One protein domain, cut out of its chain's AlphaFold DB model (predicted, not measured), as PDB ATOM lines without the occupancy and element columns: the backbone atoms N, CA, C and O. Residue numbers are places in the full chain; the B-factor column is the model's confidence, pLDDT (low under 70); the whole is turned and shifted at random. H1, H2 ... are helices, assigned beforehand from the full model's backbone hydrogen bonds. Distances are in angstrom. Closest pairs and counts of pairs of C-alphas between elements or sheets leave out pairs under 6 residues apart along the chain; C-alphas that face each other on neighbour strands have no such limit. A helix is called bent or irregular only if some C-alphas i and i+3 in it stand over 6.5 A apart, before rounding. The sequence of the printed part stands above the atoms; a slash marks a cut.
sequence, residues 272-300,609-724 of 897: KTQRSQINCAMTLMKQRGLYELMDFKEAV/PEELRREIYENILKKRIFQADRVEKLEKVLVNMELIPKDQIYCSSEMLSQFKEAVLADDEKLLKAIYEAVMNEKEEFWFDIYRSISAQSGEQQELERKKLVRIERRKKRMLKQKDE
ATOM      1  N   LYS A 272      -9.092  -4.359 -46.347       54.31
ATOM      2  CA  LYS A 272      -7.913  -3.698 -45.754       54.31
ATOM      3  C   LYS A 272      -8.181  -3.096 -44.365       54.31
ATOM      4  O   LYS A 272      -7.242  -2.717 -43.673       54.31
ATOM      5  N   THR A 273      -9.456  -2.992 -44.010       59.75
ATOM      6  CA  THR A 273     -10.045  -2.154 -42.969       59.75
ATOM      7  C   THR A 273     -10.604  -2.984 -41.818       59.75
ATOM      8  O   THR A 273     -10.259  -2.698 -40.679       59.75
ATOM      9  N   GLN A 274     -11.319  -4.086 -42.077       64.44
ATOM     10  CA  GLN A 274     -11.651  -5.054 -41.015       64.44
ATOM     11  C   GLN A 274     -10.371  -5.671 -40.420       64.44
ATOM     12  O   GLN A 274     -10.277  -5.933 -39.220       64.44
ATOM     13  N   ARG A 275      -9.309  -5.801 -41.230       69.94
ATOM     14  CA  ARG A 275      -8.023  -6.357 -40.792       69.94
ATOM     15  C   ARG A 275      -7.350  -5.602 -39.642       69.94
ATOM     16  O   ARG A 275      -6.586  -6.228 -38.914       69.94
ATOM     17  N   SER A 276      -7.590  -4.303 -39.435       77.44
ATOM     18  CA  SER A 276      -7.038  -3.618 -38.252       77.44
ATOM     19  C   SER A 276      -7.729  -4.058 -36.963       77.44
ATOM     20  O   SER A 276      -7.042  -4.286 -35.969       77.44
ATOM     21  N   GLN A 277      -9.052  -4.251 -36.992       80.94
ATOM     22  CA  GLN A 277      -9.824  -4.799 -35.870       80.94
ATOM     23  C   GLN A 277      -9.433  -6.266 -35.620       80.94
ATOM     24  O   GLN A 277      -9.083  -6.622 -34.497       80.94
ATOM     25  N   ILE A 278      -9.355  -7.093 -36.672       81.69
ATOM     26  CA  ILE A 278      -8.977  -8.514 -36.555       81.69
ATOM     27  C   ILE A 278      -7.534  -8.679 -36.046       81.69
ATOM     28  O   ILE A 278      -7.294  -9.446 -35.116       81.69
ATOM     29  N   ASN A 279      -6.566  -7.922 -36.583       81.50
ATOM     30  CA  ASN A 279      -5.192  -7.923 -36.064       81.50
ATOM     31  C   ASN A 279      -5.139  -7.453 -34.603       81.50
ATOM     32  O   ASN A 279      -4.338  -7.973 -33.833       81.50
ATOM     33  N   CYS A 280      -5.981  -6.495 -34.205       85.00
ATOM     34  CA  CYS A 280      -6.069  -6.062 -32.815       85.00
ATOM     35  C   CYS A 280      -6.604  -7.180 -31.909       85.00
ATOM     36  O   CYS A 280      -5.988  -7.467 -30.886       85.00
ATOM     37  N   ALA A 281      -7.683  -7.860 -32.309       83.94
ATOM     38  CA  ALA A 281      -8.232  -9.002 -31.579       83.94
ATOM     39  C   ALA A 281      -7.204 -10.142 -31.438       83.94
ATOM     40  O   ALA A 281      -7.025 -10.666 -30.342       83.94
ATOM     41  N   MET A 282      -6.460 -10.472 -32.503       82.12
ATOM     42  CA  MET A 282      -5.367 -11.457 -32.437       82.12
ATOM     43  C   MET A 282      -4.235 -11.033 -31.491       82.12
ATOM     44  O   MET A 282      -3.702 -11.872 -30.766       82.12
ATOM     45  N   THR A 283      -3.859  -9.750 -31.473       86.56
ATOM     46  CA  THR A 283      -2.834  -9.240 -30.545       86.56
ATOM     47  C   THR A 283      -3.305  -9.327 -29.093       86.56
ATOM     48  O   THR A 283      -2.542  -9.781 -28.246       86.56
ATOM     49  N   LEU A 284      -4.565  -8.978 -28.815       84.06
ATOM     50  CA  LEU A 284      -5.161  -9.087 -27.479       84.06
ATOM     51  C   LEU A 284      -5.259 -10.551 -27.016       84.06
ATOM     52  O   LEU A 284      -4.864 -10.859 -25.893       84.06
ATOM     53  N   MET A 285      -5.686 -11.473 -27.890       82.12
ATOM     54  CA  MET A 285      -5.670 -12.916 -27.594       82.12
ATOM     55  C   MET A 285      -4.255 -13.422 -27.304       82.12
ATOM     56  O   MET A 285      -4.063 -14.173 -26.350       82.12
ATOM     57  N   LYS A 286      -3.247 -12.972 -28.066       82.75
ATOM     58  CA  LYS A 286      -1.842 -13.316 -27.803       82.75
ATOM     59  C   LYS A 286      -1.364 -12.795 -26.443       82.75
ATOM     60  O   LYS A 286      -0.672 -13.520 -25.737       82.75
ATOM     61  N   GLN A 287      -1.727 -11.566 -26.077       85.56
ATOM     62  CA  GLN A 287      -1.363 -10.956 -24.792       85.56
ATOM     63  C   GLN A 287      -2.039 -11.639 -23.593       85.56
ATOM     64  O   GLN A 287      -1.434 -11.717 -22.530       85.56
ATOM     65  N   ARG A 288      -3.253 -12.181 -23.764       83.69
ATOM     66  CA  ARG A 288      -3.985 -12.965 -22.748       83.69
ATOM     67  C   ARG A 288      -3.693 -14.479 -22.805       83.69
ATOM     68  O   ARG A 288      -4.466 -15.268 -22.279       83.69
ATOM     69  N   GLY A 289      -2.619 -14.910 -23.472       82.00
ATOM     70  CA  GLY A 289      -2.197 -16.320 -23.514       82.00
ATOM     71  C   GLY A 289      -3.042 -17.262 -24.389       82.00
ATOM     72  O   GLY A 289      -2.640 -18.401 -24.604       82.00
ATOM     73  N   LEU A 290      -4.146 -16.796 -24.987       79.00
ATOM     74  CA  LEU A 290      -5.065 -17.567 -25.848       79.00
ATOM     75  C   LEU A 290      -4.482 -17.873 -27.251       79.00
ATOM     76  O   LEU A 290      -5.197 -17.931 -28.253       79.00
ATOM     77  N   TYR A 291      -3.160 -18.033 -27.346       68.94
ATOM     78  CA  TYR A 291      -2.421 -18.170 -28.603       68.94
ATOM     79  C   TYR A 291      -2.398 -19.605 -29.157       68.94
ATOM     80  O   TYR A 291      -2.044 -19.790 -30.321       68.94
ATOM     81  N   GLU A 292      -2.837 -20.605 -28.383       66.31
ATOM     82  CA  GLU A 292      -3.028 -21.998 -28.836       66.31
ATOM     83  C   GLU A 292      -3.914 -22.080 -30.096       66.31
ATOM     84  O   GLU A 292      -3.627 -22.845 -31.015       66.31
ATOM     85  N   LEU A 293      -4.902 -21.178 -30.220       62.03
ATOM     86  CA  LEU A 293      -5.744 -20.972 -31.413       62.03
ATOM     87  C   LEU A 293      -4.943 -20.823 -32.726       62.03
ATOM     88  O   LEU A 293      -5.447 -21.102 -33.817       62.03
ATOM     89  N   MET A 294      -3.714 -20.316 -32.614       67.31
ATOM     90  CA  MET A 294      -2.835 -19.914 -33.709       67.31
ATOM     91  C   MET A 294      -1.552 -20.752 -33.786       67.31
ATOM     92  O   MET A 294      -0.731 -20.492 -34.676       67.31
ATOM     93  N   ASP A 295      -1.360 -21.765 -32.926       78.38
ATOM     94  CA  ASP A 295      -0.255 -22.703 -33.122       78.38
ATOM     95  C   ASP A 295      -0.563 -23.684 -34.258       78.38
ATOM     96  O   ASP A 295      -1.305 -24.663 -34.142       78.38
ATOM     97  N   PHE A 296       0.100 -23.427 -35.378       76.50
ATOM     98  CA  PHE A 296       0.126 -24.311 -36.530       76.50
ATOM     99  C   PHE A 296       0.589 -25.736 -36.179       76.50
ATOM    100  O   PHE A 296       0.091 -26.680 -36.784       76.50
ATOM    101  N   LYS A 297       1.527 -25.919 -35.236       81.38
ATOM    102  CA  LYS A 297       2.048 -27.249 -34.874       81.38
ATOM    103  C   LYS A 297       0.973 -28.074 -34.164       81.38
ATOM    104  O   LYS A 297       0.717 -29.205 -34.573       81.38
ATOM    105  N   GLU A 298       0.295 -27.512 -33.167       81.00
ATOM    106  CA  GLU A 298      -0.808 -28.195 -32.487       81.00
ATOM    107  C   GLU A 298      -2.012 -28.450 -33.415       81.00
ATOM    108  O   GLU A 298      -2.544 -29.562 -33.438       81.00
ATOM    109  N   ALA A 299      -2.402 -27.478 -34.248       77.00
ATOM    110  CA  ALA A 299      -3.493 -27.654 -35.212       77.00
ATOM    111  C   ALA A 299      -3.181 -28.718 -36.283       77.00
ATOM    112  O   ALA A 299      -4.043 -29.529 -36.626       77.00
ATOM    113  N   VAL A 300      -1.938 -28.770 -36.778       76.56
ATOM    114  CA  VAL A 300      -1.457 -29.862 -37.642       76.56
ATOM    115  C   VAL A 300      -1.545 -31.199 -36.913       76.56
ATOM    116  O   VAL A 300      -2.055 -32.154 -37.490       76.56
ATOM    117  N   PRO A 609      18.145 -32.115 -52.306       54.09
ATOM    118  CA  PRO A 609      17.968 -30.663 -52.302       54.09
ATOM    119  C   PRO A 609      16.727 -30.173 -53.064       54.09
ATOM    120  O   PRO A 609      16.403 -28.990 -52.984       54.09
ATOM    121  N   GLU A 610      16.048 -31.019 -53.844       53.03
ATOM    122  CA  GLU A 610      14.743 -30.701 -54.433       53.03
ATOM    123  C   GLU A 610      13.596 -31.007 -53.462       53.03
ATOM    124  O   GLU A 610      12.750 -30.141 -53.239       53.03
ATOM    125  N   GLU A 611      13.601 -32.178 -52.823       61.78
ATOM    126  CA  GLU A 611      12.620 -32.561 -51.800       61.78
ATOM    127  C   GLU A 611      12.668 -31.627 -50.590       61.78
ATOM    128  O   GLU A 611      11.623 -31.138 -50.177       61.78
ATOM    129  N   LEU A 612      13.858 -31.244 -50.112       58.03
ATOM    130  CA  LEU A 612      14.006 -30.247 -49.045       58.03
ATOM    131  C   LEU A 612      13.419 -28.880 -49.440       58.03
ATOM    132  O   LEU A 612      12.731 -28.237 -48.646       58.03
ATOM    133  N   ARG A 613      13.628 -28.425 -50.685       53.03
ATOM    134  CA  ARG A 613      13.014 -27.175 -51.177       53.03
ATOM    135  C   ARG A 613      11.493 -27.304 -51.322       53.03
ATOM    136  O   ARG A 613      10.786 -26.332 -51.053       53.03
ATOM    137  N   ARG A 614      10.992 -28.485 -51.699       64.00
ATOM    138  CA  ARG A 614       9.558 -28.802 -51.786       64.00
ATOM    139  C   ARG A 614       8.909 -28.825 -50.400       64.00
ATOM    140  O   ARG A 614       7.879 -28.186 -50.221       64.00
ATOM    141  N   GLU A 615       9.546 -29.455 -49.416       67.88
ATOM    142  CA  GLU A 615       9.072 -29.541 -48.031       67.88
ATOM    143  C   GLU A 615       9.046 -28.160 -47.357       67.88
ATOM    144  O   GLU A 615       8.036 -27.775 -46.768       67.88
ATOM    145  N   ILE A 616      10.099 -27.350 -47.532       61.56
ATOM    146  CA  ILE A 616      10.132 -25.952 -47.066       61.56
ATOM    147  C   ILE A 616       8.999 -25.135 -47.707       61.56
ATOM    148  O   ILE A 616       8.293 -24.406 -47.003       61.56
ATOM    149  N   TYR A 617       8.788 -25.259 -49.023       62.59
ATOM    150  CA  TYR A 617       7.707 -24.556 -49.721       62.59
ATOM    151  C   TYR A 617       6.323 -25.000 -49.232       62.59
ATOM    152  O   TYR A 617       5.488 -24.155 -48.901       62.59
ATOM    153  N   GLU A 618       6.091 -26.309 -49.112       68.06
ATOM    154  CA  GLU A 618       4.867 -26.871 -48.549       68.06
ATOM    155  C   GLU A 618       4.620 -26.385 -47.120       68.06
ATOM    156  O   GLU A 618       3.508 -25.979 -46.798       68.06
ATOM    157  N   ASN A 619       5.628 -26.393 -46.252       68.25
ATOM    158  CA  ASN A 619       5.474 -26.000 -44.853       68.25
ATOM    159  C   ASN A 619       5.208 -24.493 -44.701       68.25
ATOM    160  O   ASN A 619       4.452 -24.089 -43.815       68.25
ATOM    161  N   ILE A 620       5.733 -23.661 -45.606       68.19
ATOM    162  CA  ILE A 620       5.351 -22.244 -45.724       68.19
ATOM    163  C   ILE A 620       3.914 -22.102 -46.256       68.19
ATOM    164  O   ILE A 620       3.154 -21.279 -45.742       68.19
ATOM    165  N   LEU A 621       3.512 -22.903 -47.248       66.38
ATOM    166  CA  LEU A 621       2.171 -22.870 -47.840       66.38
ATOM    167  C   LEU A 621       1.091 -23.324 -46.844       66.38
ATOM    168  O   LEU A 621       0.112 -22.605 -46.651       66.38
ATOM    169  N   LYS A 622       1.304 -24.447 -46.146       73.31
ATOM    170  CA  LYS A 622       0.449 -24.962 -45.060       73.31
ATOM    171  C   LYS A 622       0.245 -23.888 -43.983       73.31
ATOM    172  O   LYS A 622      -0.896 -23.570 -43.654       73.31
ATOM    173  N   LYS A 623       1.330 -23.252 -43.506       73.50
ATOM    174  CA  LYS A 623       1.271 -22.144 -42.529       73.50
ATOM    175  C   LYS A 623       0.467 -20.946 -43.043       73.50
ATOM    176  O   LYS A 623      -0.343 -20.402 -42.296       73.50
ATOM    177  N   ARG A 624       0.645 -20.550 -44.309       69.62
ATOM    178  CA  ARG A 624      -0.096 -19.433 -44.928       69.62
ATOM    179  C   ARG A 624      -1.590 -19.733 -45.105       69.62
ATOM    180  O   ARG A 624      -2.397 -18.840 -44.868       69.62
ATOM    181  N   ILE A 625      -1.959 -20.958 -45.486       68.44
ATOM    182  CA  ILE A 625      -3.365 -21.386 -45.623       68.44
ATOM    183  C   ILE A 625      -4.042 -21.452 -44.246       68.44
ATOM    184  O   ILE A 625      -5.118 -20.890 -44.075       68.44
ATOM    185  N   PHE A 626      -3.384 -22.051 -43.249       78.00
ATOM    186  CA  PHE A 626      -3.875 -22.094 -41.866       78.00
ATOM    187  C   PHE A 626      -4.102 -20.690 -41.278       78.00
ATOM    188  O   PHE A 626      -5.161 -20.409 -40.720       78.00
ATOM    189  N   GLN A 627      -3.139 -19.777 -41.457       77.44
ATOM    190  CA  GLN A 627      -3.282 -18.385 -41.019       77.44
ATOM    191  C   GLN A 627      -4.398 -17.638 -41.765       77.44
ATOM    192  O   GLN A 627      -5.013 -16.751 -41.182       77.44
ATOM    193  N   ALA A 628      -4.682 -17.977 -43.027       74.38
ATOM    194  CA  ALA A 628      -5.810 -17.393 -43.748       74.38
ATOM    195  C   ALA A 628      -7.160 -17.863 -43.170       74.38
ATOM    196  O   ALA A 628      -7.986 -17.018 -42.835       74.38
ATOM    197  N   ASP A 629      -7.343 -19.174 -42.967       78.19
ATOM    198  CA  ASP A 629      -8.564 -19.759 -42.374       78.19
ATOM    199  C   ASP A 629      -8.869 -19.182 -40.989       78.19
ATOM    200  O   ASP A 629      -9.987 -18.742 -40.740       78.19
ATOM    201  N   ARG A 630      -7.875 -19.105 -40.091       81.94
ATOM    202  CA  ARG A 630      -8.101 -18.592 -38.728       81.94
ATOM    203  C   ARG A 630      -8.488 -17.113 -38.701       81.94
ATOM    204  O   ARG A 630      -9.329 -16.731 -37.892       81.94
ATOM    205  N   VAL A 631      -7.940 -16.294 -39.601       81.12
ATOM    206  CA  VAL A 631      -8.313 -14.873 -39.719       81.12
ATOM    207  C   VAL A 631      -9.695 -14.721 -40.375       81.12
ATOM    208  O   VAL A 631     -10.473 -13.890 -39.919       81.12
ATOM    209  N   GLU A 632     -10.054 -15.555 -41.361       80.44
ATOM    210  CA  GLU A 632     -11.396 -15.571 -41.977       80.44
ATOM    211  C   GLU A 632     -12.482 -16.025 -40.981       80.44
ATOM    212  O   GLU A 632     -13.563 -15.441 -40.915       80.44
ATOM    213  N   LYS A 633     -12.192 -17.038 -40.157       83.69
ATOM    214  CA  LYS A 633     -13.078 -17.492 -39.072       83.69
ATOM    215  C   LYS A 633     -13.252 -16.434 -37.992       83.69
ATOM    216  O   LYS A 633     -14.372 -16.191 -37.552       83.69
ATOM    217  N   LEU A 634     -12.168 -15.766 -37.600       85.88
ATOM    218  CA  LEU A 634     -12.238 -14.661 -36.648       85.88
ATOM    219  C   LEU A 634     -13.041 -13.476 -37.212       85.88
ATOM    220  O   LEU A 634     -13.853 -12.906 -36.489       85.88
ATOM    221  N   GLU A 635     -12.898 -13.152 -38.500       84.56
ATOM    222  CA  GLU A 635     -13.745 -12.162 -39.183       84.56
ATOM    223  C   GLU A 635     -15.231 -12.549 -39.102       84.56
ATOM    224  O   GLU A 635     -16.039 -11.764 -38.605       84.56
ATOM    225  N   LYS A 636     -15.590 -13.787 -39.477       84.94
ATOM    226  CA  LYS A 636     -16.968 -14.307 -39.373       84.94
ATOM    227  C   LYS A 636     -17.519 -14.236 -37.952       84.94
ATOM    228  O   LYS A 636     -18.663 -13.831 -37.772       84.94
ATOM    229  N   VAL A 637     -16.732 -14.607 -36.942       88.38
ATOM    230  CA  VAL A 637     -17.155 -14.572 -35.533       88.38
ATOM    231  C   VAL A 637     -17.392 -13.140 -35.056       88.38
ATOM    232  O   VAL A 637     -18.464 -12.862 -34.524       88.38
ATOM    233  N   LEU A 638     -16.466 -12.211 -35.311       88.88
ATOM    234  CA  LEU A 638     -16.627 -10.796 -34.940       88.88
ATOM    235  C   LEU A 638     -17.831 -10.146 -35.649       88.88
ATOM    236  O   LEU A 638     -18.531  -9.327 -35.056       88.88
ATOM    237  N   VAL A 639     -18.109 -10.551 -36.890       86.62
ATOM    238  CA  VAL A 639     -19.263 -10.098 -37.685       86.62
ATOM    239  C   VAL A 639     -20.586 -10.745 -37.237       86.62
ATOM    240  O   VAL A 639     -21.642 -10.111 -37.301       86.62
ATOM    241  N   ASN A 640     -20.560 -11.989 -36.754       89.88
ATOM    242  CA  ASN A 640     -21.730 -12.684 -36.200       89.88
ATOM    243  C   ASN A 640     -22.067 -12.237 -34.768       89.88
ATOM    244  O   ASN A 640     -23.229 -12.305 -34.379       89.88
ATOM    245  N   MET A 641     -21.077 -11.756 -34.012       91.00
ATOM    246  CA  MET A 641     -21.248 -11.104 -32.704       91.00
ATOM    247  C   MET A 641     -21.573  -9.604 -32.815       91.00
ATOM    248  O   MET A 641     -21.632  -8.919 -31.801       91.00
ATOM    249  N   GLU A 642     -21.743  -9.086 -34.037       92.19
ATOM    250  CA  GLU A 642     -22.048  -7.678 -34.350       92.19
ATOM    251  C   GLU A 642     -20.990  -6.655 -33.869       92.19
ATOM    252  O   GLU A 642     -21.174  -5.448 -34.006       92.19
ATOM    253  N   LEU A 643     -19.818  -7.134 -33.423       88.00
ATOM    254  CA  LEU A 643     -18.638  -6.334 -33.059       88.00
ATOM    255  C   LEU A 643     -17.992  -5.646 -34.275       88.00
ATOM    256  O   LEU A 643     -17.245  -4.679 -34.124       88.00
ATOM    257  N   ILE A 644     -18.257  -6.157 -35.482       87.88
ATOM    258  CA  ILE A 644     -17.900  -5.537 -36.762       87.88
ATOM    259  C   ILE A 644     -19.148  -5.544 -37.668       87.88
ATOM    260  O   ILE A 644     -19.625  -6.626 -38.020       87.88
ATOM    261  N   PRO A 645     -19.689  -4.379 -38.081       83.50
ATOM    262  CA  PRO A 645     -20.810  -4.331 -39.015       83.50
ATOM    263  C   PRO A 645     -20.506  -5.019 -40.358       83.50
ATOM    264  O   PRO A 645     -19.445  -4.827 -40.952       83.50
ATOM    265  N   LYS A 646     -21.483  -5.785 -40.863       77.88
ATOM    266  CA  LYS A 646     -21.384  -6.604 -42.093       77.88
ATOM    267  C   LYS A 646     -20.977  -5.797 -43.328       77.88
ATOM    268  O   LYS A 646     -20.167  -6.264 -44.121       77.88
ATOM    269  N   ASP A 647     -21.474  -4.568 -43.434       76.38
ATOM    270  CA  ASP A 647     -21.230  -3.671 -44.568       76.38
ATOM    271  C   ASP A 647     -20.055  -2.692 -44.327       76.38
ATOM    272  O   ASP A 647     -19.916  -1.686 -45.029       76.38
ATOM    273  N   GLN A 648     -19.197  -2.938 -43.321       69.62
ATOM    274  CA  GLN A 648     -18.111  -2.022 -42.951       69.62
ATOM    275  C   GLN A 648     -16.934  -2.052 -43.945       69.62
ATOM    276  O   GLN A 648     -15.891  -2.662 -43.713       69.62
ATOM    277  N   ILE A 649     -17.059  -1.286 -45.031       54.91
ATOM    278  CA  ILE A 649     -15.977  -1.078 -46.010       54.91
ATOM    279  C   ILE A 649     -14.803  -0.274 -45.402       54.91
ATOM    280  O   ILE A 649     -13.658  -0.444 -45.824       54.91
ATOM    281  N   TYR A 650     -15.041   0.573 -44.389       66.50
ATOM    282  CA  TYR A 650     -14.012   1.431 -43.781       66.50
ATOM    283  C   TYR A 650     -13.988   1.389 -42.246       66.50
ATOM    284  O   TYR A 650     -15.008   1.581 -41.588       66.50
ATOM    285  N   CYS A 651     -12.790   1.216 -41.681       76.75
ATOM    286  CA  CYS A 651     -12.508   1.329 -40.253       76.75
ATOM    287  C   CYS A 651     -11.682   2.605 -40.024       76.75
ATOM    288  O   CYS A 651     -10.583   2.737 -40.567       76.75
ATOM    289  N   SER A 652     -12.223   3.558 -39.263       82.19
ATOM    290  CA  SER A 652     -11.498   4.753 -38.822       82.19
ATOM    291  C   SER A 652     -10.639   4.433 -37.596       82.19
ATOM    292  O   SER A 652     -10.851   3.427 -36.920       82.19
ATOM    293  N   SER A 653      -9.689   5.310 -37.265       81.25
ATOM    294  CA  SER A 653      -8.952   5.237 -35.994       81.25
ATOM    295  C   SER A 653      -9.893   5.238 -34.784       81.25
ATOM    296  O   SER A 653      -9.671   4.492 -33.840       81.25
ATOM    297  N   GLU A 654     -10.968   6.023 -34.848       85.75
ATOM    298  CA  GLU A 654     -12.011   6.102 -33.824       85.75
ATOM    299  C   GLU A 654     -12.791   4.786 -33.682       85.75
ATOM    300  O   GLU A 654     -12.884   4.259 -32.577       85.75
ATOM    301  N   MET A 655     -13.253   4.181 -34.786       79.56
ATOM    302  CA  MET A 655     -13.916   2.868 -34.748       79.56
ATOM    303  C   MET A 655     -12.966   1.741 -34.308       79.56
ATOM    304  O   MET A 655     -13.409   0.762 -33.714       79.56
ATOM    305  N   LEU A 656     -11.657   1.874 -34.547       84.44
ATOM    306  CA  LEU A 656     -10.652   0.948 -34.018       84.44
ATOM    307  C   LEU A 656     -10.430   1.126 -32.504       84.44
ATOM    308  O   LEU A 656     -10.197   0.132 -31.819       84.44
ATOM    309  N   SER A 657     -10.514   2.351 -31.974       86.75
ATOM    310  CA  SER A 657     -10.497   2.602 -30.524       86.75
ATOM    311  C   SER A 657     -11.776   2.110 -29.848       86.75
ATOM    312  O   SER A 657     -11.683   1.363 -28.883       86.75
ATOM    313  N   GLN A 658     -12.952   2.398 -30.411       87.94
ATOM    314  CA  GLN A 658     -14.236   1.878 -29.918       87.94
ATOM    315  C   GLN A 658     -14.261   0.340 -29.918       87.94
ATOM    316  O   GLN A 658     -14.699  -0.271 -28.948       87.94
ATOM    317  N   PHE A 659     -13.718  -0.302 -30.962       89.19
ATOM    318  CA  PHE A 659     -13.549  -1.758 -30.999       89.19
ATOM    319  C   PHE A 659     -12.594  -2.262 -29.904       89.19
ATOM    320  O   PHE A 659     -12.896  -3.254 -29.249       89.19
ATOM    321  N   LYS A 660     -11.460  -1.585 -29.666       88.62
ATOM    322  CA  LYS A 660     -10.551  -1.923 -28.555       88.62
ATOM    323  C   LYS A 660     -11.243  -1.810 -27.203       88.62
ATOM    324  O   LYS A 660     -11.129  -2.729 -26.405       88.62
ATOM    325  N   GLU A 661     -11.940  -0.708 -26.958       89.06
ATOM    326  CA  GLU A 661     -12.646  -0.442 -25.703       89.06
ATOM    327  C   GLU A 661     -13.748  -1.479 -25.466       89.06
ATOM    328  O   GLU A 661     -13.771  -2.090 -24.404       89.06
ATOM    329  N   ALA A 662     -14.575  -1.784 -26.471       86.19
ATOM    330  CA  ALA A 662     -15.597  -2.830 -26.377       86.19
ATOM    331  C   ALA A 662     -15.006  -4.229 -26.105       86.19
ATOM    332  O   ALA A 662     -15.549  -4.987 -25.307       86.19
ATOM    333  N   VAL A 663     -13.874  -4.564 -26.734       85.69
ATOM    334  CA  VAL A 663     -13.193  -5.862 -26.569       85.69
ATOM    335  C   VAL A 663     -12.405  -5.958 -25.247       85.69
ATOM    336  O   VAL A 663     -12.141  -7.065 -24.780       85.69
ATOM    337  N   LEU A 664     -12.053  -4.826 -24.625       84.50
ATOM    338  CA  LEU A 664     -11.341  -4.759 -23.340       84.50
ATOM    339  C   LEU A 664     -12.261  -4.578 -22.122       84.50
ATOM    340  O   LEU A 664     -11.894  -5.020 -21.040       84.50
ATOM    341  N   ALA A 665     -13.424  -3.935 -22.273       81.69
ATOM    342  CA  ALA A 665     -14.300  -3.583 -21.151       81.69
ATOM    343  C   ALA A 665     -15.002  -4.792 -20.506       81.69
ATOM    344  O   ALA A 665     -15.247  -4.788 -19.301       81.69
ATOM    345  N   ASP A 666     -15.314  -5.828 -21.289       72.75
ATOM    346  CA  ASP A 666     -16.025  -7.034 -20.833       72.75
ATOM    347  C   ASP A 666     -15.030  -8.119 -20.358       72.75
ATOM    348  O   ASP A 666     -14.990  -9.249 -20.864       72.75
ATOM    349  N   ASP A 667     -14.162  -7.697 -19.427       65.31
ATOM    350  CA  ASP A 667     -12.862  -8.280 -19.067       65.31
ATOM    351  C   ASP A 667     -12.811  -9.820 -19.169       65.31
ATOM    352  O   ASP A 667     -13.510 -10.553 -18.463       65.31
ATOM    353  N   GLU A 668     -11.981 -10.296 -20.103       80.31
ATOM    354  CA  GLU A 668     -11.732 -11.701 -20.471       80.31
ATOM    355  C   GLU A 668     -12.916 -12.505 -21.051       80.31
ATOM    356  O   GLU A 668     -12.716 -13.302 -21.974       80.31
ATOM    357  N   LYS A 669     -14.155 -12.288 -20.592       87.06
ATOM    358  CA  LYS A 669     -15.338 -13.068 -21.008       87.06
ATOM    359  C   LYS A 669     -15.629 -12.958 -22.499       87.06
ATOM    360  O   LYS A 669     -15.858 -13.982 -23.143       87.06
ATOM    361  N   LEU A 670     -15.598 -11.746 -23.055       88.25
ATOM    362  CA  LEU A 670     -15.866 -11.543 -24.482       88.25
ATOM    363  C   LEU A 670     -14.749 -12.137 -25.355       88.25
ATOM    364  O   LEU A 670     -15.039 -12.792 -26.355       88.25
ATOM    365  N   LEU A 671     -13.481 -12.010 -24.937       87.31
ATOM    366  CA  LEU A 671     -12.347 -12.656 -25.615       87.31
ATOM    367  C   LEU A 671     -12.501 -14.182 -25.642       87.31
ATOM    368  O   LEU A 671     -12.274 -14.812 -26.677       87.31
ATOM    369  N   LYS A 672     -12.923 -14.771 -24.519       87.25
ATOM    370  CA  LYS A 672     -13.161 -16.211 -24.404       87.25
ATOM    371  C   LYS A 672     -14.349 -16.675 -25.250       87.25
ATOM    372  O   LYS A 672     -14.239 -17.698 -25.917       87.25
ATOM    373  N   ALA A 673     -15.437 -15.905 -25.310       89.62
ATOM    374  CA  ALA A 673     -16.560 -16.198 -26.201       89.62
ATOM    375  C   ALA A 673     -16.142 -16.170 -27.685       89.62
ATOM    376  O   ALA A 673     -16.510 -17.068 -28.444       89.62
ATOM    377  N   ILE A 674     -15.332 -15.183 -28.096       87.62
ATOM    378  CA  ILE A 674     -14.757 -15.104 -29.451       87.62
ATOM    379  C   ILE A 674     -13.877 -16.335 -29.737       87.62
ATOM    380  O   ILE A 674     -14.028 -16.966 -30.783       87.62
ATOM    381  N   TYR A 675     -12.999 -16.710 -28.800       87.25
ATOM    382  CA  TYR A 675     -12.143 -17.900 -28.895       87.25
ATOM    383  C   TYR A 675     -12.966 -19.189 -29.068       87.25
ATOM    384  O   TYR A 675     -12.749 -19.947 -30.015       87.25
ATOM    385  N   GLU A 676     -13.956 -19.418 -28.201       88.75
ATOM    386  CA  GLU A 676     -14.822 -20.602 -28.246       88.75
ATOM    387  C   GLU A 676     -15.640 -20.651 -29.545       88.75
ATOM    388  O   GLU A 676     -15.780 -21.716 -30.149       88.75
ATOM    389  N   ALA A 677     -16.126 -19.512 -30.043       87.62
ATOM    390  CA  ALA A 677     -16.826 -19.443 -31.324       87.62
ATOM    391  C   ALA A 677     -15.915 -19.785 -32.522       87.62
ATOM    392  O   ALA A 677     -16.337 -20.540 -33.399       87.62
ATOM    393  N   VAL A 678     -14.657 -19.318 -32.545       85.06
ATOM    394  CA  VAL A 678     -13.689 -19.672 -33.610       85.06
ATOM    395  C   VAL A 678     -13.292 -21.154 -33.551       85.06
ATOM    396  O   VAL A 678     -13.074 -21.763 -34.598       85.06
ATOM    397  N   MET A 679     -13.234 -21.757 -32.359       80.69
ATOM    398  CA  MET A 679     -12.912 -23.184 -32.189       80.69
ATOM    399  C   MET A 679     -14.077 -24.133 -32.507       80.69
ATOM    400  O   MET A 679     -13.838 -25.289 -32.853       80.69
ATOM    401  N   ASN A 680     -15.326 -23.666 -32.428       84.06
ATOM    402  CA  ASN A 680     -16.500 -24.464 -32.794       84.06
ATOM    403  C   ASN A 680     -16.691 -24.611 -34.322       84.06
ATOM    404  O   ASN A 680     -17.393 -25.524 -34.766       84.06
ATOM    405  N   GLU A 681     -16.056 -23.770 -35.151       77.88
ATOM    406  CA  GLU A 681     -16.010 -23.990 -36.603       77.88
ATOM    407  C   GLU A 681     -14.998 -25.086 -36.979       77.88
ATOM    408  O   GLU A 681     -13.816 -25.011 -36.642       77.88
ATOM    409  N   LYS A 682     -15.451 -26.081 -37.758       77.44
ATOM    410  CA  LYS A 682     -14.671 -27.271 -38.146       77.44
ATOM    411  C   LYS A 682     -13.226 -26.940 -38.546       77.44
ATOM    412  O   LYS A 682     -12.972 -26.250 -39.538       77.44
ATOM    413  N   GLU A 683     -12.271 -27.526 -37.825       69.62
ATOM    414  CA  GLU A 683     -10.834 -27.356 -38.084       69.62
ATOM    415  C   GLU A 683     -10.371 -27.960 -39.420       69.62
ATOM    416  O   GLU A 683      -9.270 -27.678 -39.873       69.62
ATOM    417  N   GLU A 684     -11.202 -28.778 -40.065       72.06
ATOM    418  CA  GLU A 684     -10.865 -29.525 -41.284       72.06
ATOM    419  C   GLU A 684     -10.741 -28.632 -42.531       72.06
ATOM    420  O   GLU A 684     -10.000 -28.973 -43.447       72.06
ATOM    421  N   PHE A 685     -11.410 -27.473 -42.576       76.12
ATOM    422  CA  PHE A 685     -11.580 -26.705 -43.819       76.12
ATOM    423  C   PHE A 685     -10.263 -26.198 -44.437       76.12
ATOM    424  O   PHE A 685     -10.047 -26.369 -45.637       76.12
ATOM    425  N   TRP A 686      -9.335 -25.656 -43.638       77.94
ATOM    426  CA  TRP A 686      -8.011 -25.247 -44.135       77.94
ATOM    427  C   TRP A 686      -7.185 -26.437 -44.640       77.94
ATOM    428  O   TRP A 686      -6.398 -26.296 -45.580       77.94
ATOM    429  N   PHE A 687      -7.375 -27.612 -44.033       74.88
ATOM    430  CA  PHE A 687      -6.682 -28.835 -44.410       74.88
ATOM    431  C   PHE A 687      -7.291 -29.453 -45.668       74.88
ATOM    432  O   PHE A 687      -6.540 -29.931 -46.507       74.88
ATOM    433  N   ASP A 688      -8.607 -29.364 -45.869       72.50
ATOM    434  CA  ASP A 688      -9.265 -29.738 -47.124       72.50
ATOM    435  C   ASP A 688      -8.931 -28.759 -48.264       72.50
ATOM    436  O   ASP A 688      -8.712 -29.198 -49.393       72.50
ATOM    437  N   ILE A 689      -8.768 -27.457 -47.987       69.06
ATOM    438  CA  ILE A 689      -8.207 -26.496 -48.953       69.06
ATOM    439  C   ILE A 689      -6.771 -26.893 -49.315       69.06
ATOM    440  O   ILE A 689      -6.475 -27.085 -50.496       69.06
ATOM    441  N   TYR A 690      -5.896 -27.088 -48.322       69.50
ATOM    442  CA  TYR A 690      -4.526 -27.561 -48.546       69.50
ATOM    443  C   TYR A 690      -4.495 -28.893 -49.315       69.50
ATOM    444  O   TYR A 690      -3.696 -29.065 -50.238       69.50
ATOM    445  N   ARG A 691      -5.391 -29.825 -48.984       68.69
ATOM    446  CA  ARG A 691      -5.545 -31.122 -49.644       68.69
ATOM    447  C   ARG A 691      -6.056 -30.973 -51.069       68.69
ATOM    448  O   ARG A 691      -5.602 -31.718 -51.919       68.69
ATOM    449  N   SER A 692      -6.937 -30.021 -51.369       64.94
ATOM    450  CA  SER A 692      -7.398 -29.770 -52.744       64.94
ATOM    451  C   SER A 692      -6.277 -29.218 -53.631       64.94
ATOM    452  O   SER A 692      -6.137 -29.639 -54.776       64.94
ATOM    453  N   ILE A 693      -5.424 -28.351 -53.071       59.66
ATOM    454  CA  ILE A 693      -4.255 -27.774 -53.747       59.66
ATOM    455  C   ILE A 693      -3.158 -28.838 -53.919       59.66
ATOM    456  O   ILE A 693      -2.647 -29.028 -55.017       59.66
ATOM    457  N   SER A 694      -2.832 -29.597 -52.869       57.66
ATOM    458  CA  SER A 694      -1.834 -30.675 -52.952       57.66
ATOM    459  C   SER A 694      -2.329 -31.884 -53.755       57.66
ATOM    460  O   SER A 694      -1.531 -32.501 -54.451       57.66
ATOM    461  N   ALA A 695      -3.630 -32.184 -53.795       52.72
ATOM    462  CA  ALA A 695      -4.200 -33.219 -54.665       52.72
ATOM    463  C   ALA A 695      -4.286 -32.809 -56.147       52.72
ATOM    464  O   ALA A 695      -4.589 -33.662 -56.980       52.72
ATOM    465  N   GLN A 696      -3.941 -31.570 -56.521       47.31
ATOM    466  CA  GLN A 696      -3.609 -31.265 -57.921       47.31
ATOM    467  C   GLN A 696      -2.252 -31.873 -58.335       47.31
ATOM    468  O   GLN A 696      -2.063 -32.152 -59.514       47.31
ATOM    469  N   SER A 697      -1.392 -32.281 -57.383       47.69
ATOM    470  CA  SER A 697      -0.330 -33.278 -57.645       47.69
ATOM    471  C   SER A 697      -0.869 -34.710 -57.841       47.69
ATOM    472  O   SER A 697      -0.105 -35.661 -57.988       47.69
ATOM    473  N   GLY A 698      -2.192 -34.891 -57.926       49.62
ATOM    474  CA  GLY A 698      -2.821 -36.130 -58.381       49.62
ATOM    475  C   GLY A 698      -2.339 -36.560 -59.769       49.62
ATOM    476  O   GLY A 698      -2.288 -37.754 -60.036       49.62
ATOM    477  N   GLU A 699      -1.878 -35.631 -60.610       53.88
ATOM    478  CA  GLU A 699      -1.177 -35.944 -61.864       53.88
ATOM    479  C   GLU A 699       0.153 -36.692 -61.633       53.88
ATOM    480  O   GLU A 699       0.510 -37.580 -62.405       53.88
ATOM    481  N   GLN A 700       0.841 -36.425 -60.519       53.84
ATOM    482  CA  GLN A 700       2.052 -37.133 -60.100       53.84
ATOM    483  C   GLN A 700       1.737 -38.492 -59.448       53.84
ATOM    484  O   GLN A 700       2.438 -39.464 -59.725       53.84
ATOM    485  N   GLN A 701       0.640 -38.622 -58.690       60.00
ATOM    486  CA  GLN A 701       0.152 -39.942 -58.242       60.00
ATOM    487  C   GLN A 701      -0.349 -40.801 -59.416       60.00
ATOM    488  O   GLN A 701      -0.133 -42.013 -59.449       60.00
ATOM    489  N   GLU A 702      -0.966 -40.184 -60.423       64.12
ATOM    490  CA  GLU A 702      -1.338 -40.811 -61.692       64.12
ATOM    491  C   GLU A 702      -0.082 -41.207 -62.494       64.12
ATOM    492  O   GLU A 702      -0.043 -42.287 -63.084       64.12
ATOM    493  N   LEU A 703       0.987 -40.400 -62.463       66.69
ATOM    494  CA  LEU A 703       2.294 -40.734 -63.041       66.69
ATOM    495  C   LEU A 703       2.962 -41.914 -62.315       66.69
ATOM    496  O   LEU A 703       3.489 -42.810 -62.971       66.69
ATOM    497  N   GLU A 704       2.915 -41.970 -60.985       66.56
ATOM    498  CA  GLU A 704       3.418 -43.097 -60.183       66.56
ATOM    499  C   GLU A 704       2.603 -44.371 -60.410       66.56
ATOM    500  O   GLU A 704       3.171 -45.437 -60.648       66.56
ATOM    501  N   ARG A 705       1.272 -44.262 -60.472       72.62
ATOM    502  CA  ARG A 705       0.369 -45.342 -60.894       72.62
ATOM    503  C   ARG A 705       0.716 -45.842 -62.302       72.62
ATOM    504  O   ARG A 705       0.806 -47.051 -62.514       72.62
ATOM    505  N   LYS A 706       0.985 -44.943 -63.255       77.19
ATOM    506  CA  LYS A 706       1.452 -45.285 -64.614       77.19
ATOM    507  C   LYS A 706       2.834 -45.956 -64.595       77.19
ATOM    508  O   LYS A 706       3.008 -46.964 -65.280       77.19
ATOM    509  N   LYS A 707       3.788 -45.482 -63.781       75.56
ATOM    510  CA  LYS A 707       5.104 -46.126 -63.564       75.56
ATOM    511  C   LYS A 707       4.942 -47.545 -63.004       75.56
ATOM    512  O   LYS A 707       5.518 -48.478 -63.558       75.56
ATOM    513  N   LEU A 708       4.109 -47.740 -61.980       78.88
ATOM    514  CA  LEU A 708       3.816 -49.055 -61.395       78.88
ATOM    515  C   LEU A 708       3.189 -50.014 -62.420       78.88
ATOM    516  O   LEU A 708       3.647 -51.148 -62.545       78.88
ATOM    517  N   VAL A 709       2.226 -49.552 -63.225       84.81
ATOM    518  CA  VAL A 709       1.635 -50.354 -64.315       84.81
ATOM    519  C   VAL A 709       2.670 -50.702 -65.396       84.81
ATOM    520  O   VAL A 709       2.676 -51.835 -65.881       84.81
ATOM    521  N   ARG A 710       3.586 -49.786 -65.756       78.12
ATOM    522  CA  ARG A 710       4.717 -50.085 -66.661       78.12
ATOM    523  C   ARG A 710       5.644 -51.157 -66.062       78.12
ATOM    524  O   ARG A 710       5.965 -52.128 -66.745       78.12
ATOM    525  N   ILE A 711       6.005 -51.043 -64.780       78.06
ATOM    526  CA  ILE A 711       6.837 -52.024 -64.058       78.06
ATOM    527  C   ILE A 711       6.155 -53.400 -63.999       78.06
ATOM    528  O   ILE A 711       6.801 -54.420 -64.246       78.06
ATOM    529  N   GLU A 712       4.852 -53.458 -63.717       86.62
ATOM    530  CA  GLU A 712       4.096 -54.712 -63.663       86.62
ATOM    531  C   GLU A 712       3.989 -55.378 -65.048       86.62
ATOM    532  O   GLU A 712       4.207 -56.586 -65.178       86.62
ATOM    533  N   ARG A 713       3.751 -54.588 -66.108       85.31
ATOM    534  CA  ARG A 713       3.806 -55.062 -67.503       85.31
ATOM    535  C   ARG A 713       5.195 -55.609 -67.853       85.31
ATOM    536  O   ARG A 713       5.275 -56.695 -68.429       85.31
ATOM    537  N   ARG A 714       6.283 -54.934 -67.454       79.69
ATOM    538  CA  ARG A 714       7.666 -55.405 -67.682       79.69
ATOM    539  C   ARG A 714       7.961 -56.707 -66.926       79.69
ATOM    540  O   ARG A 714       8.504 -57.637 -67.517       79.69
ATOM    541  N   LYS A 715       7.509 -56.836 -65.670       84.06
ATOM    542  CA  LYS A 715       7.576 -58.098 -64.900       84.06
ATOM    543  C   LYS A 715       6.817 -59.238 -65.597       84.06
ATOM    544  O   LYS A 715       7.337 -60.349 -65.672       84.06
ATOM    545  N   LYS A 716       5.634 -58.970 -66.162       89.31
ATOM    546  CA  LYS A 716       4.852 -59.955 -66.937       89.31
ATOM    547  C   LYS A 716       5.531 -60.355 -68.258       89.31
ATOM    548  O   LYS A 716       5.560 -61.546 -68.561       89.31
ATOM    549  N   ARG A 717       6.145 -59.413 -68.997       86.31
ATOM    550  CA  ARG A 717       6.984 -59.712 -70.184       86.31
ATOM    551  C   ARG A 717       8.165 -60.628 -69.821       86.31
ATOM    552  O   ARG A 717       8.329 -61.676 -70.438       86.31
ATOM    553  N   MET A 718       8.920 -60.284 -68.771       81.56
ATOM    554  CA  MET A 718      10.063 -61.077 -68.287       81.56
ATOM    555  C   MET A 718       9.668 -62.495 -67.846       81.56
ATOM    556  O   MET A 718      10.389 -63.454 -68.119       81.56
ATOM    557  N   LEU A 719       8.520 -62.650 -67.174       88.62
ATOM    558  CA  LEU A 719       8.030 -63.967 -66.761       88.62
ATOM    559  C   LEU A 719       7.671 -64.834 -67.980       88.62
ATOM    560  O   LEU A 719       8.095 -65.985 -68.045       88.62
ATOM    561  N   LYS A 720       6.991 -64.256 -68.982       92.88
ATOM    562  CA  LYS A 720       6.665 -64.935 -70.246       92.88
ATOM    563  C   LYS A 720       7.924 -65.403 -70.988       92.88
ATOM    564  O   LYS A 720       8.007 -66.580 -71.317       92.88
ATOM    565  N   GLN A 721       8.934 -64.541 -71.146       87.19
ATOM    566  CA  GLN A 721      10.224 -64.925 -71.744       87.19
ATOM    567  C   GLN A 721      10.922 -66.056 -70.969       87.19
ATOM    568  O   GLN A 721      11.506 -66.957 -71.569       87.19
ATOM    569  N   LYS A 722      10.854 -66.044 -69.630       89.12
ATOM    570  CA  LYS A 722      11.432 -67.104 -68.790       89.12
ATOM    571  C   LYS A 722      10.733 -68.452 -68.999       89.12
ATOM    572  O   LYS A 722      11.412 -69.480 -69.030       89.12
ATOM    573  N   ASP A 723       9.412 -68.457 -69.162       92.12
ATOM    574  CA  ASP A 723       8.650 -69.673 -69.464       92.12
ATOM    575  C   ASP A 723       8.840 -70.138 -70.920       92.12
ATOM    576  O   ASP A 723       8.932 -71.340 -71.161       92.12
ATOM    577  N   GLU A 724       9.011 -69.224 -71.878       92.19
ATOM    578  CA  GLU A 724       9.357 -69.544 -73.274       92.19
ATOM    579  C   GLU A 724      10.747 -70.191 -73.378       92.19
ATOM    580  O   GLU A 724      10.879 -71.283 -73.933       92.19
TER     581      GLU A 724
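This is residues 272 to 300 and 609 to 724 of the 897 residues of an uncharacterized protein of Oxytricha trifallax (UniProt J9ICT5). A small head of helices has one long helical arm, residues 695 to 724 of H7, which sticks out from it along the longest axis; H4 runs through the head, and its residues 609 to 617 stick out as a second, shorter arm. In the head H1, H6 and the first arm of H7 pack on parts of H4, H5 packs on H1, and the short H2 and H3 lie near H4. The printed part has 145 residues with seven named helices, H1 to H7 in order along the chain, and no named strand: all helix. It is extended, with a radius of gyration of the C-alphas of 24.2 A, and spans 87 by 30 by 30 A.

H7, residues 685 to 724, was assigned as one helix by its hydrogen bonds but is bent, with C-alphas 696 and 699 6.6 A apart. Its arms are H7a, residues 685 to 696, 16.8 A long, and H7b, residues 699 to 724, 37.0 A long, ending at C-alpha 724 at (9.357, -69.544, -73.274). H4, residues 609 to 640, is 46.5 A long and begins at C-alpha 609 at (17.968, -30.663, -52.302). H1 is residues 274 to 287, with C-alpha 274 at (-11.651, -5.054, -41.015). H5 is residues 653 to 665 and H6 residues 669 to 680. H2, residues 290 to 294, is only just irregular, with C-alphas 290 and 293 6.6 A apart; H3 is residues 296 to 300.

H7a and H7b stand at a steep tilt of 47 degrees. H7b touches no helix. H7a touches the hub, H4, with residues 685 to 690 alone; the closest C-alphas, of Trp 686 and Phe 626, are 5.7 A apart. They run opposite ways at 36 degrees, only just a steep tilt. H6 touches H4 at a steep tilt of 55 degrees, opposite ways, closest at C-alphas 678 and 633, 5.9 A. H1 touches H4 about perpendicular, at 78 degrees, closest at C-alphas 278 and 635, 6.6 A. H5 touches H1, closest at C-alphas 656 and 277, 6.1 A, the same way at a shallow tilt of 34.8 degrees, only just short of steep. H2 only just touches H6, with 3 pairs of C-alphas within 8 A, closest at Leu 293 and Tyr 675, 7.5 A. H3 is close to H4 but not clearly touching, at C-alphas 296 and 623, 6.5 A. In H1, H3, H5, H6, H7a and H7b every O i to N i+4 pair is within hydrogen-bond range; in H4 27 of 28 are, and in H2 0 of 1, with 1 of 2 O i to N i+3 pairs.

The C-alphas farthest apart, of Glu 654 and Glu 724, are 88.0 A apart. Residues 609 to 617 and 695 to 724 stand free; the body without them spans 42 by 29 by 21 A. Residues 301 to 608 are not printed, and C-alphas 300 and 609 are 24.3 A apart across this cut. The link from H4 to H5, residues 641 to 652, is long. The mean pLDDT of the printed part is 76.6; 44 residues are under 70, among them 609 to 621 and 689 to 704.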